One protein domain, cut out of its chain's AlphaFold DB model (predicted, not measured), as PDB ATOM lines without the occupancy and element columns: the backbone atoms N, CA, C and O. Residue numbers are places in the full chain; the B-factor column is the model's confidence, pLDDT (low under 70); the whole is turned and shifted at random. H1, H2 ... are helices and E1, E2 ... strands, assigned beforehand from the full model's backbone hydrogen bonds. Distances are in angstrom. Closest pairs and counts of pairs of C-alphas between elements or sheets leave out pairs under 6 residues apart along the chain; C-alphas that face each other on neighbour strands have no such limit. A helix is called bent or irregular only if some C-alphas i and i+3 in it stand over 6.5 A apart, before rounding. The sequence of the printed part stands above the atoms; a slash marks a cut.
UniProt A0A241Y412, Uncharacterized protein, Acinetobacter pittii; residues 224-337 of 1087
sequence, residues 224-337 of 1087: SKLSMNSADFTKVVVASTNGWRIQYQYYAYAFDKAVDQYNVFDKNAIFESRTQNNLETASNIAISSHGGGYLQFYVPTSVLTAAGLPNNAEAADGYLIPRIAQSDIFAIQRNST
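AT A GLANCE: This is residues 224 to 337 of the 1087 residues of an uncharacterized protein of Acinetobacter pittii (UniProt A0A241Y412). A strongly twisted sheet of four strands, E1, E2, E5 and E4, makes the core, with H3 crossing one face and the short H1 running along the strands on the other. A small ribbon of two strands, E3 and E6, sits next to E4, while H2 follows straight on from E5 and lies far from the middle. The printed part has 114 residues, with three named helices and six named strands in the order E1 E2 E3 H1 E4 E5 H2 H3 E6; both sheets are antiparallel, the larger in the order E1 - E2 - E5 - E4, and the class is mixed, helices and strands. The whole is compact, with a radius of gyration of the C-alphas of 13.3 A, and only just elongated, with spans of 44 by 29 by 24 A.

IN THESE COORDINATES: In the large sheet, E1 is residues 234 to 240, 19.1 A long from C-alpha 234 at (6.290, 48.226, 56.620); E2 is residues 243 to 249, 19.8 A; E5 is residues 294 to 300, 19.0 A; E4 is residues 286 to 290, 12.8 A. H3 is residues 313 to 324, 16.3 A, and only just irregular: C-alphas 319 and 322 are 6.8 A apart. H1 is residues 276 to 281, 10.4 A, and irregular, with C-alphas 277 and 280 7.7 A apart. H2 is residues 301 to 306, 8.6 A. E3 is residues 264 to 266, 7.1 A, and E6 is residues 329 to 332, 10.5 A, ending at C-alpha 332 (20.973, 33.459, 57.795).

HOW THE PARTS SIT: E1 and E2 form a hairpin, with N 238 and O 245 2.8 A apart. E2 and E5 are antiparallel at 163 degrees, with N 246 and O 297 2.8 A apart. E4 and E5 form a hairpin, with N 288 and O 296 2.9 A apart. H3 and H1 lie on opposite faces of this sheet, giving three layers, helices on both faces of a sheet. H3 has a height over the sheet of 8.5 A and runs across the strands, at 69 degrees to E5 on the local plane; its closest C-alpha pair with E5 is Ala 316 and Val 299, 6.2 A. H1 has a height of 7.9 A and runs along E5, at 1 degrees on the local plane. H2 only grazes the sheet with residues 301 to 304. It only just touches H3, with 3 pairs of C-alphas within 8 A, the closest Leu 304 and Ala 316 at 6.9 A. E3 and E6 are antiparallel, with N 330 and O 265 2.7 A apart; the closest C-alphas of E3 and E4 are those of Val 264 and Ser 288, 5.4 A. In H2 every O i to N i+4 pair is within hydrogen-bond range; H3 has 6 of 8, and H1 0 of 2, with 1 of 3 O i to N i+3 pairs.

THE WHOLE: The C-alphas of Gly 308 and Thr 337 are the two farthest apart, 44.0 A. The printed part has no cut, and the link from E2 to E3, residues 250 to 263, is long. The mean pLDDT of the printed part is 79.6; residues 227 to 234, 251 to 258, 292 and 333 to 337 are under 70.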
ATOM      1  N   SER A 224      23.835  37.040  60.115       77.50
ATOM      2  CA  SER A 224      24.052  38.478  60.248       77.50
ATOM      3  C   SER A 224      23.065  39.087  61.209       77.50
ATOM      4  O   SER A 224      21.871  38.794  61.150       77.50
ATOM      5  N   LYS A 225      23.578  39.969  62.064       80.50
ATOM      6  CA  LYS A 225      22.765  40.751  62.984       80.50
ATOM      7  C   LYS A 225      21.816  41.650  62.195       80.50
ATOM      8  O   LYS A 225      22.244  42.359  61.285       80.50
ATOM      9  N   LEU A 226      20.541  41.632  62.560       78.19
ATOM     10  CA  LEU A 226      19.532  42.530  62.019       78.19
ATOM     11  C   LEU A 226      19.403  43.751  62.928       78.19
ATOM     12  O   LEU A 226      19.146  43.625  64.124       78.19
ATOM     13  N   SER A 227      19.563  44.945  62.357       69.94
ATOM     14  CA  SER A 227      19.266  46.188  63.069       69.94
ATOM     15  C   SER A 227      17.765  46.464  63.003       69.94
ATOM     16  O   SER A 227      17.211  46.640  61.919       69.94
ATOM     17  N   MET A 228      17.097  46.495  64.156       66.88
ATOM     18  CA  MET A 228      15.659  46.763  64.260       66.88
ATOM     19  C   MET A 228      15.408  48.246  64.588       66.88
ATOM     20  O   MET A 228      14.918  48.578  65.662       66.88
ATOM     21  N   ASN A 229      15.756  49.150  63.664       61.50
ATOM     22  CA  ASN A 229      15.445  50.580  63.786       61.50
ATOM     23  C   ASN A 229      14.050  50.885  63.220       61.50
ATOM     24  O   ASN A 229      13.735  50.537  62.087       61.50
ATOM     25  N   SER A 230      13.202  51.575  63.984       54.34
ATOM     26  CA  SER A 230      11.767  51.745  63.690       54.34
ATOM     27  C   SER A 230      11.417  52.486  62.387       54.34
ATOM     28  O   SER A 230      10.244  52.518  62.023       54.34
ATOM     29  N   ALA A 231      12.386  53.095  61.697       50.53
ATOM     30  CA  ALA A 231      12.163  53.909  60.500       50.53
ATOM     31  C   ALA A 231      12.076  53.108  59.180       50.53
ATOM     32  O   ALA A 231      11.600  53.656  58.190       50.53
ATOM     33  N   ASP A 232      12.471  51.827  59.165       50.84
ATOM     34  CA  ASP A 232      12.724  51.081  57.915       50.84
ATOM     35  C   ASP A 232      11.696  49.982  57.578       50.84
ATOM     36  O   ASP A 232      11.881  49.234  56.616       50.84
ATOM     37  N   PHE A 233      10.603  49.852  58.340       63.88
ATOM     38  CA  PHE A 233       9.701  48.700  58.220       63.88
ATOM     39  C   PHE A 233       8.281  49.066  57.786       63.88
ATOM     40  O   PHE A 233       7.621  49.916  58.380       63.88
ATOM     41  N   THR A 234       7.746  48.324  56.811       65.38
ATOM     42  CA  THR A 234       6.290  48.226  56.620       65.38
ATOM     43  C   THR A 234       5.766  47.111  57.522       65.38
ATOM     44  O   THR A 234       6.197  45.962  57.399       65.38
ATOM     45  N   LYS A 235       4.870  47.457  58.449       74.44
ATOM     46  CA  LYS A 235       4.293  46.528  59.424       74.44
ATOM     47  C   LYS A 235       2.954  45.986  58.931       74.44
ATOM     48  O   LYS A 235       2.061  46.758  58.591       74.44
ATOM     49  N   VAL A 236       2.786  44.666  58.974       78.31
ATOM     50  CA  VAL A 236       1.514  43.982  58.707       78.31
ATOM     51  C   VAL A 236       1.148  43.134  59.919       78.31
ATOM     52  O   VAL A 236       1.953  42.326  60.380       78.31
ATOM     53  N   VAL A 237      -0.063  43.316  60.450       78.31
ATOM     54  CA  VAL A 237      -0.597  42.485  61.539       78.31
ATOM     55  C   VAL A 237      -1.622  41.521  60.963       78.31
ATOM     56  O   VAL A 237      -2.571  41.940  60.305       78.31
ATOM     57  N   VAL A 238      -1.431  40.229  61.215       79.38
ATOM     58  CA  VAL A 238      -2.265  39.152  60.680       79.38
ATOM     59  C   VAL A 238      -2.859  38.360  61.840       79.38
ATOM     60  O   VAL A 238      -2.136  37.759  62.640       79.38
ATOM     61  N   ALA A 239      -4.189  38.344  61.929       77.44
ATOM     62  CA  ALA A 239      -4.902  37.470  62.856       77.44
ATOM     63  C   ALA A 239      -4.681  36.005  62.452       77.44
ATOM     64  O   ALA A 239      -4.774  35.660  61.274       77.44
ATOM     65  N   SER A 240      -4.370  35.150  63.420       73.00
ATOM     66  CA  SER A 240      -4.155  33.715  63.216       73.00
ATOM     67  C   SER A 240      -5.021  32.913  64.189       73.00
ATOM     68  O   SER A 240      -5.527  33.457  65.168       73.00
ATOM     69  N   THR A 241      -5.207  31.617  63.931       77.19
ATOM     70  CA  THR A 241      -6.199  30.781  64.634       77.19
ATOM     71  C   THR A 241      -6.031  30.775  66.160       77.19
ATOM     72  O   THR A 241      -7.026  30.726  66.875       77.19
ATOM     73  N   ASN A 242      -4.792  30.882  66.662       82.94
ATOM     74  CA  ASN A 242      -4.467  30.814  68.097       82.94
ATOM     75  C   ASN A 242      -3.612  31.994  68.609       82.94
ATOM     76  O   ASN A 242      -2.981  31.898  69.662       82.94
ATOM     77  N   GLY A 243      -3.523  33.095  67.854       88.75
ATOM     78  CA  GLY A 243      -2.686  34.239  68.221       88.75
ATOM     79  C   GLY A 243      -2.537  35.273  67.110       88.75
ATOM     80  O   GLY A 243      -3.276  35.266  66.126       88.75
ATOM     81  N   TRP A 244      -1.552  36.153  67.255       90.12
ATOM     82  CA  TRP A 244      -1.311  37.270  66.341       90.12
ATOM     83  C   TRP A 244       0.082  37.190  65.732       90.12
ATOM     84  O   TRP A 244       1.067  37.036  66.452       90.12
ATOM     85  N   ARG A 245       0.165  37.322  64.405       88.62
ATOM     86  CA  ARG A 245       1.432  37.467  63.682       88.62
ATOM     87  C   ARG A 245       1.690  38.933  63.364       88.62
ATOM     88  O   ARG A 245       0.806  39.615  62.849       88.62
ATOM     89  N   ILE A 246       2.903  39.402  63.635       87.44
ATOM     90  CA  ILE A 246       3.361  40.757  63.320       87.44
ATOM     91  C   ILE A 246       4.562  40.648  62.399       87.44
ATOM     92  O   ILE A 246       5.600  40.112  62.776       87.44
ATOM     93  N   GLN A 247       4.397  41.124  61.173       85.19
ATOM     94  CA  GLN A 247       5.381  40.998  60.112       85.19
ATOM     95  C   GLN A 247       6.003  42.364  59.831       85.19
ATOM     96  O   GLN A 247       5.287  43.328  59.561       85.19
ATOM     97  N   TYR A 248       7.329  42.433  59.868       81.75
ATOM     98  CA  TYR A 248       8.120  43.608  59.527       81.75
ATOM     99  C   TYR A 248       8.867  43.342  58.222       81.75
ATOM    100  O   TYR A 248       9.670  42.412  58.140       81.75
ATOM    101  N   GLN A 249       8.589  44.132  57.185       77.12
ATOM    102  CA  GLN A 249       9.295  44.006  55.909       77.12
ATOM    103  C   GLN A 249      10.665  44.671  55.974       77.12
ATOM    104  O   GLN A 249      10.736  45.863  56.254       77.12
ATOM    105  N   TYR A 250      11.729  43.932  55.665       71.12
ATOM    106  CA  TYR A 250      13.099  44.437  55.657       71.12
ATOM    107  C   TYR A 250      13.706  44.302  54.255       71.12
ATOM    108  O   TYR A 250      14.202  43.247  53.868       71.12
ATOM    109  N   TYR A 251      13.651  45.381  53.467       62.16
ATOM    110  CA  TYR A 251      14.044  45.375  52.049       62.16
ATOM    111  C   TYR A 251      15.543  45.133  51.810       62.16
ATOM    112  O   TYR A 251      15.924  44.683  50.732       62.16
ATOM    113  N   ALA A 252      16.388  45.409  52.807       59.25
ATOM    114  CA  ALA A 252      17.836  45.224  52.722       59.25
ATOM    115  C   ALA A 252      18.277  43.750  52.817       59.25
ATOM    116  O   ALA A 252      19.454  43.453  52.625       59.25
ATOM    117  N   TYR A 253      17.356  42.824  53.111       62.41
ATOM    118  CA  TYR A 253      17.677  41.417  53.321       62.41
ATOM    119  C   TYR A 253      16.721  40.522  52.535       62.41
ATOM    120  O   TYR A 253      15.515  40.478  52.780       62.41
ATOM    121  N   ALA A 254      17.259  39.773  51.574       59.78
ATOM    122  CA  ALA A 254      16.496  38.767  50.850       59.78
ATOM    123  C   ALA A 254      16.358  37.514  51.729       59.78
ATOM    124  O   ALA A 254      17.149  36.581  51.619       59.78
ATOM    125  N   PHE A 255      15.369  37.499  52.628       64.19
ATOM    126  CA  PHE A 255      15.014  36.272  53.339       64.19
ATOM    127  C   PHE A 255      14.612  35.203  52.318       64.19
ATOM    128  O   PHE A 255      13.667  35.390  51.545       64.19
ATOM    129  N   ASP A 256      15.352  34.099  52.296       55.25
ATOM    130  CA  ASP A 256      15.100  33.001  51.372       55.25
ATOM    131  C   ASP A 256      13.767  32.296  51.708       55.25
ATOM    132  O   ASP A 256      13.327  32.254  52.860       55.25
ATOM    133  N   LYS A 257      13.106  31.729  50.695       55.28
ATOM    134  CA  LYS A 257      11.755  31.131  50.780       55.28
ATOM    135  C   LYS A 257      11.713  29.757  51.473       55.28
ATOM    136  O   LYS A 257      10.695  29.074  51.373       55.28
ATOM    137  N   ALA A 258      12.783  29.318  52.139       64.50
ATOM    138  CA  ALA A 258      12.829  28.004  52.786       64.50
ATOM    139  C   ALA A 258      11.914  27.986  54.024       64.50
ATOM    140  O   ALA A 258      12.285  28.446  55.103       64.50
ATOM    141  N   VAL A 259      10.684  27.502  53.841       70.94
ATOM    142  CA  VAL A 259       9.608  27.540  54.847       70.94
ATOM    143  C   VAL A 259       9.780  26.522  55.983       70.94
ATOM    144  O   VAL A 259       9.113  26.600  57.016       70.94
ATOM    145  N   ASP A 260      10.674  25.560  55.781       76.50
ATOM    146  CA  ASP A 260      10.932  24.377  56.596       76.50
ATOM    147  C   ASP A 260      12.249  24.453  57.387       76.50
ATOM    148  O   ASP A 260      12.603  23.497  58.072       76.50
ATOM    149  N   GLN A 261      12.944  25.593  57.353       75.06
ATOM    150  CA  GLN A 261      14.207  25.801  58.064       75.06
ATOM    151  C   GLN A 261      14.151  27.013  58.996       75.06
ATOM    152  O   GLN A 261      13.339  27.929  58.825       75.06
ATOM    153  N   TYR A 262      15.013  27.009  60.012       80.88
ATOM    154  CA  TYR A 262      15.229  28.176  60.855       80.88
ATOM    155  C   TYR A 262      16.091  29.175  60.098       80.88
ATOM    156  O   TYR A 262      17.253  28.910  59.819       80.88
ATOM    157  N   ASN A 263      15.521  30.334  59.787       80.38
ATOM    158  CA  ASN A 263      16.235  31.391  59.069       80.38
ATOM    159  C   ASN A 263      16.508  32.614  59.949       80.38
ATOM    160  O   ASN A 263      17.137  33.565  59.489       80.38
ATOM    161  N   VAL A 264      16.023  32.602  61.198       85.19
ATOM    162  CA  VAL A 264      16.140  33.707  62.150       85.19
ATOM    163  C   VAL A 264      16.361  33.171  63.565       85.19
ATOM    164  O   VAL A 264      15.635  32.281  64.014       85.19
ATOM    165  N   PHE A 265      17.334  33.741  64.274       86.06
ATOM    166  CA  PHE A 265      17.640  33.454  65.674       86.06
ATOM    167  C   PHE A 265      17.696  34.699  66.534       86.06
ATOM    168  O   PHE A 265      18.191  35.727  66.100       86.06
ATOM    169  N   ASP A 266      17.248  34.575  67.779       85.12
ATOM    170  CA  ASP A 266      17.515  35.550  68.831       85.12
ATOM    171  C   ASP A 266      18.551  34.980  69.810       85.12
ATOM    172  O   ASP A 266      18.290  34.003  70.523       85.12
ATOM    173  N   LYS A 267      19.745  35.585  69.862       81.56
ATOM    174  CA  LYS A 267      20.819  35.137  70.763       81.56
ATOM    175  C   LYS A 267      20.455  35.314  72.237       81.56
ATOM    176  O   LYS A 267      20.890  34.488  73.045       81.56
ATOM    177  N   ASN A 268      19.591  36.273  72.573       81.31
ATOM    178  CA  ASN A 268      19.130  36.522  73.942       81.31
ATOM    179  C   ASN A 268      17.974  35.604  74.369       81.31
ATOM    180  O   ASN A 268      17.610  35.599  75.540       81.31
ATOM    181  N   ALA A 269      17.434  34.789  73.452       77.69
ATOM    182  CA  ALA A 269      16.318  33.871  73.700       77.69
ATOM    183  C   ALA A 269      15.045  34.545  74.254       77.69
ATOM    184  O   ALA A 269      14.262  33.908  74.959       77.69
ATOM    185  N   ILE A 270      14.816  35.819  73.918       87.06
ATOM    186  CA  ILE A 270      13.541  36.499  74.171       87.06
ATOM    187  C   ILE A 270      12.463  35.917  73.252       87.06
ATOM    188  O   ILE A 270      11.332  35.706  73.690       87.06
ATOM    189  N   PHE A 271      12.825  35.615  72.003       89.44
ATOM    190  CA  PHE A 271      11.959  34.939  71.039       89.44
ATOM    191  C   PHE A 271      12.405  33.507  70.777       89.44
ATOM    192  O   PHE A 271      13.573  33.234  70.500       89.44
ATOM    193  N   GLU A 272      11.441  32.590  70.782       88.50
ATOM    194  CA  GLU A 272      11.668  31.238  70.296       88.50
ATOM    195  C   GLU A 272      11.784  31.252  68.765       88.50
ATOM    196  O   GLU A 272      10.840  31.603  68.055       88.50
ATOM    197  N   SER A 273      12.928  30.846  68.224       87.31
ATOM    198  CA  SER A 273      13.049  30.621  66.784       87.31
ATOM    199  C   SER A 273      12.098  29.520  66.339       87.31
ATOM    200  O   SER A 273      11.980  28.490  67.001       87.31
ATOM    201  N   ARG A 274      11.437  29.712  65.195       87.19
ATOM    202  CA  ARG A 274      10.576  28.724  64.528       87.19
ATOM    203  C   ARG A 274      10.829  28.725  63.024       87.19
ATOM    204  O   ARG A 274      11.303  29.705  62.452       87.19
ATOM    205  N   THR A 275      10.504  27.612  62.374       86.44
ATOM    206  CA  THR A 275      10.360  27.587  60.915       86.44
ATOM    207  C   THR A 275       9.092  28.345  60.532       86.44
ATOM    208  O   THR A 275       8.167  28.472  61.342       86.44
ATOM    209  N   GLN A 276       9.008  28.832  59.295       85.06
ATOM    210  CA  GLN A 276       7.822  29.554  58.830       85.06
ATOM    211  C   GLN A 276       6.542  28.709  58.975       85.06
ATOM    212  O   GLN A 276       5.511  29.237  59.387       85.06
ATOM    213  N   ASN A 277       6.618  27.405  58.687       85.25
ATOM    214  CA  ASN A 277       5.472  26.490  58.766       85.25
ATOM    215  C   ASN A 277       5.015  26.196  60.202       85.25
ATOM    216  O   ASN A 277       3.836  25.932  60.422       85.25
ATOM    217  N   ASN A 278       5.929  26.245  61.173       86.88
ATOM    218  CA  ASN A 278       5.647  25.841  62.553       86.88
ATOM    219  C   ASN A 278       5.515  27.022  63.521       86.88
ATOM    220  O   ASN A 278       5.334  26.798  64.718       86.88
ATOM    221  N   LEU A 279       5.592  28.266  63.041       87.75
ATOM    222  CA  LEU A 279       5.560  29.462  63.886       87.75
ATOM    223  C   LEU A 279       4.323  29.514  64.800       87.75
ATOM    224  O   LEU A 279       4.456  29.770  65.991       87.75
ATOM    225  N   GLU A 280       3.137  29.205  64.271       87.50
ATOM    226  CA  GLU A 280       1.872  29.269  65.024       87.50
ATOM    227  C   GLU A 280       1.684  28.124  66.036       87.50
ATOM    228  O   GLU A 280       0.729  28.128  66.809       87.50
ATOM    229  N   THR A 281       2.585  27.136  66.049       86.38
ATOM    230  CA  THR A 281       2.576  26.052  67.048       86.38
ATOM    231  C   THR A 281       3.369  26.402  68.309       86.38
ATOM    232  O   THR A 281       3.406  25.606  69.246       86.38
ATOM    233  N   ALA A 282       4.019  27.571  68.341       85.75
ATOM    234  CA  ALA A 282       4.805  28.007  69.484       85.75
ATOM    235  C   ALA A 282       3.920  28.243  70.715       85.75
ATOM    236  O   ALA A 282       2.875  28.892  70.649       85.75
ATOM    237  N   SER A 283       4.366  27.736  71.862       86.31
ATOM    238  CA  SER A 283       3.708  27.949  73.154       86.31
ATOM    239  C   SER A 283       4.075  29.289  73.801       86.31
ATOM    240  O   SER A 283       3.433  29.692  74.770       86.31
ATOM    241  N   ASN A 284       5.100  29.969  73.283       89.06
ATOM    242  CA  ASN A 284       5.573  31.279  73.724       89.06
ATOM    243  C   ASN A 284       5.745  32.220  72.516       89.06
ATOM    244  O   ASN A 284       5.493  31.825  71.377       89.06
ATOM    245  N   ILE A 285       6.149  33.471  72.752       92.69
ATOM    246  CA  ILE A 285       6.486  34.399  71.669       92.69
ATOM    247  C   ILE A 285       7.610  33.835  70.798       92.69
ATOM    248  O   ILE A 285       8.620  33.339  71.300       92.69
ATOM    249  N   ALA A 286       7.425  33.916  69.486       92.19
ATOM    250  CA  ALA A 286       8.300  33.257  68.529       92.19
ATOM    251  C   ALA A 286       8.642  34.149  67.338       92.19
ATOM    252  O   ALA A 286       7.937  35.118  67.057       92.19
ATOM    253  N   ILE A 287       9.720  33.806  66.635       90.56
ATOM    254  CA  ILE A 287      10.238  34.539  65.481       90.56
ATOM    255  C   ILE A 287      10.585  33.586  64.333       90.56
ATOM    256  O   ILE A 287      11.136  32.504  64.539       90.56
ATOM    257  N   SER A 288      10.281  33.990  63.103       88.38
ATOM    258  CA  SER A 288      10.751  33.318  61.891       88.38
ATOM    259  C   SER A 288      10.903  34.307  60.733       88.38
ATOM    260  O   SER A 288      10.474  35.458  60.804       88.38
ATOM    261  N   SER A 289      11.455  33.842  59.614       83.19
ATOM    262  CA  SER A 289      11.313  34.536  58.330       83.19
ATOM    263  C   SER A 289       9.953  34.237  57.689       83.19
ATOM    264  O   SER A 289       9.274  33.274  58.062       83.19
ATOM    265  N   HIS A 290       9.573  35.042  56.698       80.12
ATOM    266  CA  HIS A 290       8.443  34.813  55.807       80.12
ATOM    267  C   HIS A 290       8.767  35.304  54.385       80.12
ATOM    268  O   HIS A 290       9.523  36.259  54.188       80.12
ATOM    269  N   GLY A 291       8.176  34.663  53.371       71.88
ATOM    270  CA  GLY A 291       8.348  35.065  51.971       71.88
ATOM    271  C   GLY A 291       7.954  36.529  51.721       71.88
ATOM    272  O   GLY A 291       7.003  37.021  52.325       71.88
ATOM    273  N   GLY A 292       8.679  37.213  50.824       68.06
ATOM    274  CA  GLY A 292       8.471  38.637  50.501       68.06
ATOM    275  C   GLY A 292       9.390  39.617  51.247       68.06
ATOM    276  O   GLY A 292       9.179  40.825  51.157       68.06
ATOM    277  N   GLY A 293      10.403  39.112  51.961       71.56
ATOM    278  CA  GLY A 293      11.340  39.941  52.726       71.56
ATOM    279  C   GLY A 293      10.850  40.274  54.140       71.56
ATOM    280  O   GLY A 293      11.250  41.290  54.698       71.56
ATOM    281  N   TYR A 294       9.957  39.459  54.712       79.25
ATOM    282  CA  TYR A 294       9.358  39.733  56.017       79.25
ATOM    283  C   TYR A 294      10.038  38.941  57.135       79.25
ATOM    284  O   TYR A 294      10.209  37.724  57.047       79.25
ATOM    285  N   LEU A 295      10.338  39.634  58.226       84.62
ATOM    286  CA  LEU A 295      10.584  39.058  59.540       84.62
ATOM    287  C   LEU A 295       9.240  38.968  60.266       84.62
ATOM    288  O   LEU A 295       8.566  39.985  60.403       84.62
ATOM    289  N   GLN A 296       8.823  37.783  60.706       86.19
ATOM    290  CA  GLN A 296       7.535  37.611  61.375       86.19
ATOM    291  C   GLN A 296       7.696  37.153  62.823       86.19
ATOM    292  O   GLN A 296       8.370  36.169  63.117       86.19
ATOM    293  N   PHE A 297       7.024  37.869  63.714       89.75
ATOM    294  CA  PHE A 297       6.880  37.543  65.121       89.75
ATOM    295  C   PHE A 297       5.493  36.965  65.369       89.75
ATOM    296  O   PHE A 297       4.525  37.370  64.723       89.75
ATOM    297  N   TYR A 298       5.377  36.050  66.320       92.12
ATOM    298  CA  TYR A 298       4.109  35.464  66.728       92.12
ATOM    299  C   TYR A 298       3.897  35.634  68.226       92.12
ATOM    300  O   TYR A 298       4.794  35.357  69.019       92.12
ATOM    301  N   VAL A 299       2.697  36.077  68.600       92.62
ATOM    302  CA  VAL A 299       2.245  36.176  69.988       92.62
ATOM    303  C   VAL A 299       1.040  35.260  70.172       92.62
ATOM    304  O   VAL A 299      -0.039  35.566  69.651       92.62
ATOM    305  N   PRO A 300       1.186  34.148  70.909       92.75
ATOM    306  CA  PRO A 300       0.062  33.276  71.226       92.75
ATOM    307  C   PRO A 300      -1.001  33.999  72.066       92.75
ATOM    308  O   PRO A 300      -0.677  34.779  72.967       92.75
ATOM    309  N   THR A 301      -2.282  33.685  71.852       90.19
ATOM    310  CA  THR A 301      -3.384  34.214  72.679       90.19
ATOM    311  C   THR A 301      -3.209  33.858  74.161       90.19
ATOM    312  O   THR A 301      -3.564  34.655  75.032       90.19
ATOM    313  N   SER A 302      -2.609  32.702  74.465       90.38
ATOM    314  CA  SER A 302      -2.294  32.276  75.835       90.38
ATOM    315  C   SER A 302      -1.325  33.232  76.540       90.38
ATOM    316  O   SER A 302      -1.533  33.543  77.711       90.38
ATOM    317  N   VAL A 303      -0.319  33.755  75.830       92.56
ATOM    318  CA  VAL A 303       0.674  34.698  76.372       92.56
ATOM    319  C   VAL A 303       0.043  36.057  76.669       92.56
ATOM    320  O   VAL A 303       0.273  36.615  77.740       92.56
ATOM    321  N   LEU A 304      -0.808  36.570  75.774       89.06
ATOM    322  CA  LEU A 304      -1.547  37.817  76.015       89.06
ATOM    323  C   LEU A 304      -2.508  37.688  77.196       89.06
ATOM    324  O   LEU A 304      -2.538  38.559  78.064       89.06
ATOM    325  N   THR A 305      -3.230  36.568  77.265       89.06
ATOM    326  CA  THR A 305      -4.144  36.272  78.375       89.06
ATOM    327  C   THR A 305      -3.392  36.213  79.705       89.06
ATOM    328  O   THR A 305      -3.813  36.838  80.676       89.06
ATOM    329  N   ALA A 306      -2.246  35.524  79.745       90.25
ATOM    330  CA  ALA A 306      -1.397  35.446  80.933       90.25
ATOM    331  C   ALA A 306      -0.818  36.812  81.345       90.25
ATOM    332  O   ALA A 306      -0.620  37.065  82.530       90.25
ATOM    333  N   ALA A 307      -0.587  37.707  80.382       86.44
ATOM    334  CA  ALA A 307      -0.146  39.079  80.622       86.44
ATOM    335  C   ALA A 307      -1.284  40.047  81.009       86.44
ATOM    336  O   ALA A 307      -1.022  41.230  81.219       86.44
ATOM    337  N   GLY A 308      -2.536  39.576  81.088       90.12
ATOM    338  CA  GLY A 308      -3.703  40.408  81.398       90.12
ATOM    339  C   GLY A 308      -4.115  41.356  80.267       90.12
ATOM    340  O   GLY A 308      -4.784  42.358  80.519       90.12
ATOM    341  N   LEU A 309      -3.710  41.068  79.029       90.50
ATOM    342  CA  LEU A 309      -3.965  41.903  77.857       90.50
ATOM    343  C   LEU A 309      -5.117  41.345  77.000       90.50
ATOM    344  O   LEU A 309      -5.283  40.126  76.908       90.50
ATOM    345  N   PRO A 310      -5.917  42.207  76.339       87.19
ATOM    346  CA  PRO A 310      -6.985  41.752  75.453       87.19
ATOM    347  C   PRO A 310      -6.414  41.041  74.215       87.19
ATOM    348  O   PRO A 310      -5.363  41.411  73.700       87.19
ATOM    349  N   ASN A 311      -7.122  40.031  73.698       88.56
ATOM    350  CA  ASN A 311      -6.707  39.292  72.500       88.56
ATOM    351  C   ASN A 311      -7.010  40.080  71.210       88.56
ATOM    352  O   ASN A 311      -7.912  39.722  70.453       88.56
ATOM    353  N   ASN A 312      -6.282  41.171  70.974       86.69
ATOM    354  CA  ASN A 312      -6.401  42.003  69.777       86.69
ATOM    355  C   ASN A 312      -5.025  42.388  69.195       86.69
ATOM    356  O   ASN A 312      -3.984  42.207  69.830       86.69
ATOM    357  N   ALA A 313      -5.033  42.920  67.970       82.38
ATOM    358  CA  ALA A 313      -3.835  43.317  67.227       82.38
ATOM    359  C   ALA A 313      -2.957  44.336  67.974       82.38
ATOM    360  O   ALA A 313      -1.732  44.231  67.955       82.38
ATOM    361  N   GLU A 314      -3.575  45.325  68.622       83.44
ATOM    362  CA  GLU A 314      -2.883  46.426  69.306       83.44
ATOM    363  C   GLU A 314      -2.164  45.943  70.566       83.44
ATOM    364  O   GLU A 314      -1.013  46.305  70.808       83.44
ATOM    365  N   ALA A 315      -2.807  45.070  71.340       85.12
ATOM    366  CA  ALA A 315      -2.216  44.458  72.518       85.12
ATOM    367  C   ALA A 315      -1.079  43.493  72.163       85.12
ATOM    368  O   ALA A 315      -0.052  43.493  72.839       85.12
ATOM    369  N   ALA A 316      -1.230  42.708  71.089       86.19
ATOM    370  CA  ALA A 316      -0.163  41.852  70.573       86.19
ATOM    371  C   ALA A 316       1.085  42.655  70.180       86.19
ATOM    372  O   ALA A 316       2.203  42.278  70.529       86.19
ATOM    373  N   ASP A 317       0.888  43.784  69.502       84.88
ATOM    374  CA  ASP A 317       1.970  44.669  69.079       84.88
ATOM    375  C   ASP A 317       2.654  45.382  70.241       84.88
ATOM    376  O   ASP A 317       3.879  45.338  70.368       84.88
ATOM    377  N   GLY A 318       1.866  45.969  71.144       81.31
ATOM    378  CA  GLY A 318       2.390  46.616  72.344       81.31
ATOM    379  C   GLY A 318       3.153  45.646  73.252       81.31
ATOM    380  O   GLY A 318       4.128  46.038  73.891       81.31
ATOM    381  N   TYR A 319       2.765  44.368  73.276       85.94
ATOM    382  CA  TYR A 319       3.482  43.330  74.017       85.94
ATOM    383  C   TYR A 319       4.834  42.963  73.378       85.94
ATOM    384  O   TYR A 319       5.786  42.633  74.093       85.94
ATOM    385  N   LEU A 320       4.930  43.034  72.050       86.62
ATOM    386  CA  LEU A 320       6.111  42.666  71.268       86.62
ATOM    387  C   LEU A 320       7.213  43.730  71.296       86.62
ATOM    388  O   LEU A 320       8.377  43.389  71.503       86.62
ATOM    389  N   ILE A 321       6.868  45.009  71.125       82.00
ATOM    390  CA  ILE A 321       7.839  46.104  70.926       82.00
ATOM    391  C   ILE A 321       8.939  46.161  72.010       82.00
ATOM    392  O   ILE A 321      10.120  46.156  71.652       82.00
ATOM    393  N   PRO A 322       8.625  46.149  73.323       79.38
ATOM    394  CA  PRO A 322       9.656  46.209  74.362       79.38
ATOM    395  C   PRO A 322      10.581  44.986  74.367       79.38
ATOM    396  O   PRO A 322      11.711  45.072  74.835       79.38
ATOM    397  N   ARG A 323      10.101  43.847  73.857       87.19
ATOM    398  CA  ARG A 323      10.828  42.572  73.815       87.19
ATOM    399  C   ARG A 323      11.731  42.477  72.593       87.19
ATOM    400  O   ARG A 323      12.841  41.976  72.707       87.19
ATOM    401  N   ILE A 324      11.313  43.053  71.464       82.56
ATOM    402  CA  ILE A 324      12.181  43.250  70.295       82.56
ATOM    403  C   ILE A 324      13.401  44.095  70.684       82.56
ATOM    404  O   ILE A 324      14.527  43.722  70.370       82.56
ATOM    405  N   ALA A 325      13.211  45.162  71.466       77.88
ATOM    406  CA  ALA A 325      14.318  45.993  71.949       77.88
ATOM    407  C   ALA A 325      15.306  45.260  72.884       77.88
ATOM    408  O   ALA A 325      16.436  45.709  73.048       77.88
ATOM    409  N   GLN A 326      14.892  44.148  73.502       81.25
ATOM    410  CA  GLN A 326      15.720  43.320  74.392       81.25
ATOM    411  C   GLN A 326      16.351  42.116  73.673       81.25
ATOM    412  O   GLN A 326      17.167  41.401  74.260       81.25
ATOM    413  N   SER A 327      15.973  41.872  72.420       82.94
ATOM    414  CA  SER A 327      16.452  40.745  71.618       82.94
ATOM    415  C   SER A 327      17.722  41.084  70.837       82.94
ATOM    416  O   SER A 327      17.992  42.246  70.532       82.94
ATOM    417  N   ASP A 328      18.498  40.059  70.491       85.88
ATOM    418  CA  ASP A 328      19.670  40.174  69.623       85.88
ATOM    419  C   ASP A 328      19.462  39.262  68.409       85.88
ATOM    420  O   ASP A 328      19.821  38.081  68.415       85.88
ATOM    421  N   ILE A 329      18.773  39.805  67.400       86.44
ATOM    422  CA  ILE A 329      18.226  39.045  66.271       86.44
ATOM    423  C   ILE A 329      19.254  38.917  65.146       86.44
ATOM    424  O   ILE A 329      19.831  39.899  64.681       86.44
ATOM    425  N   PHE A 330      19.410  37.699  64.645       85.00
ATOM    426  CA  PHE A 330      20.263  37.323  63.530       85.00
ATOM    427  C   PHE A 330      19.459  36.575  62.471       85.00
ATOM    428  O   PHE A 330      18.572  35.791  62.799       85.00
ATOM    429  N   ALA A 331      19.806  36.764  61.203       81.31
ATOM    430  CA  ALA A 331      19.249  36.013  60.083       81.31
ATOM    431  C   ALA A 331      20.346  35.339  59.260       81.31
ATOM    432  O   ALA A 331      21.491  35.783  59.282       81.31
ATOM    433  N   ILE A 332      20.008  34.251  58.569       77.44
ATOM    434  CA  ILE A 332      20.973  33.459  57.795       77.44
ATOM    435  C   ILE A 332      21.350  34.144  56.466       77.44
ATOM    436  O   ILE A 332      20.471  34.518  55.687       77.44
ATOM    437  N   GLN A 333      22.652  34.252  56.165       69.19
ATOM    438  CA  GLN A 333      23.183  34.673  54.859       69.19
ATOM    439  C   GLN A 333      23.683  33.452  54.081       69.19
ATOM    440  O   GLN A 333      24.736  32.902  54.384       69.19
ATOM    441  N   ARG A 334      22.972  33.027  53.028       59.34
ATOM    442  CA  ARG A 334      23.395  31.859  52.227       59.34
ATOM    443  C   ARG A 334      24.534  32.127  51.225       59.34
ATOM    444  O   ARG A 334      25.079  31.163  50.703       59.34
ATOM    445  N   ASN A 335      24.930  33.385  50.987       56.75
ATOM    446  CA  ASN A 335      25.893  33.747  49.926       56.75
ATOM    447  C   ASN A 335      27.148  34.508  50.400       56.75
ATOM    448  O   ASN A 335      27.924  34.974  49.568       56.75
ATOM    449  N   SER A 336      27.370  34.644  51.708       56.94
ATOM    450  CA  SER A 336      28.549  35.326  52.254       56.94
ATOM    451  C   SER A 336      28.942  34.714  53.589       56.94
ATOM    452  O   SER A 336      28.211  34.798  54.570       56.94
ATOM    453  N   THR A 337      30.112  34.089  53.616       61.72
ATOM    454  CA  THR A 337      30.755  33.646  54.850       61.72
ATOM    455  C   THR A 337      31.534  34.822  55.424       61.72
ATOM    456  O   THR A 337      32.414  35.359  54.751       61.72
TER     457      THR A 337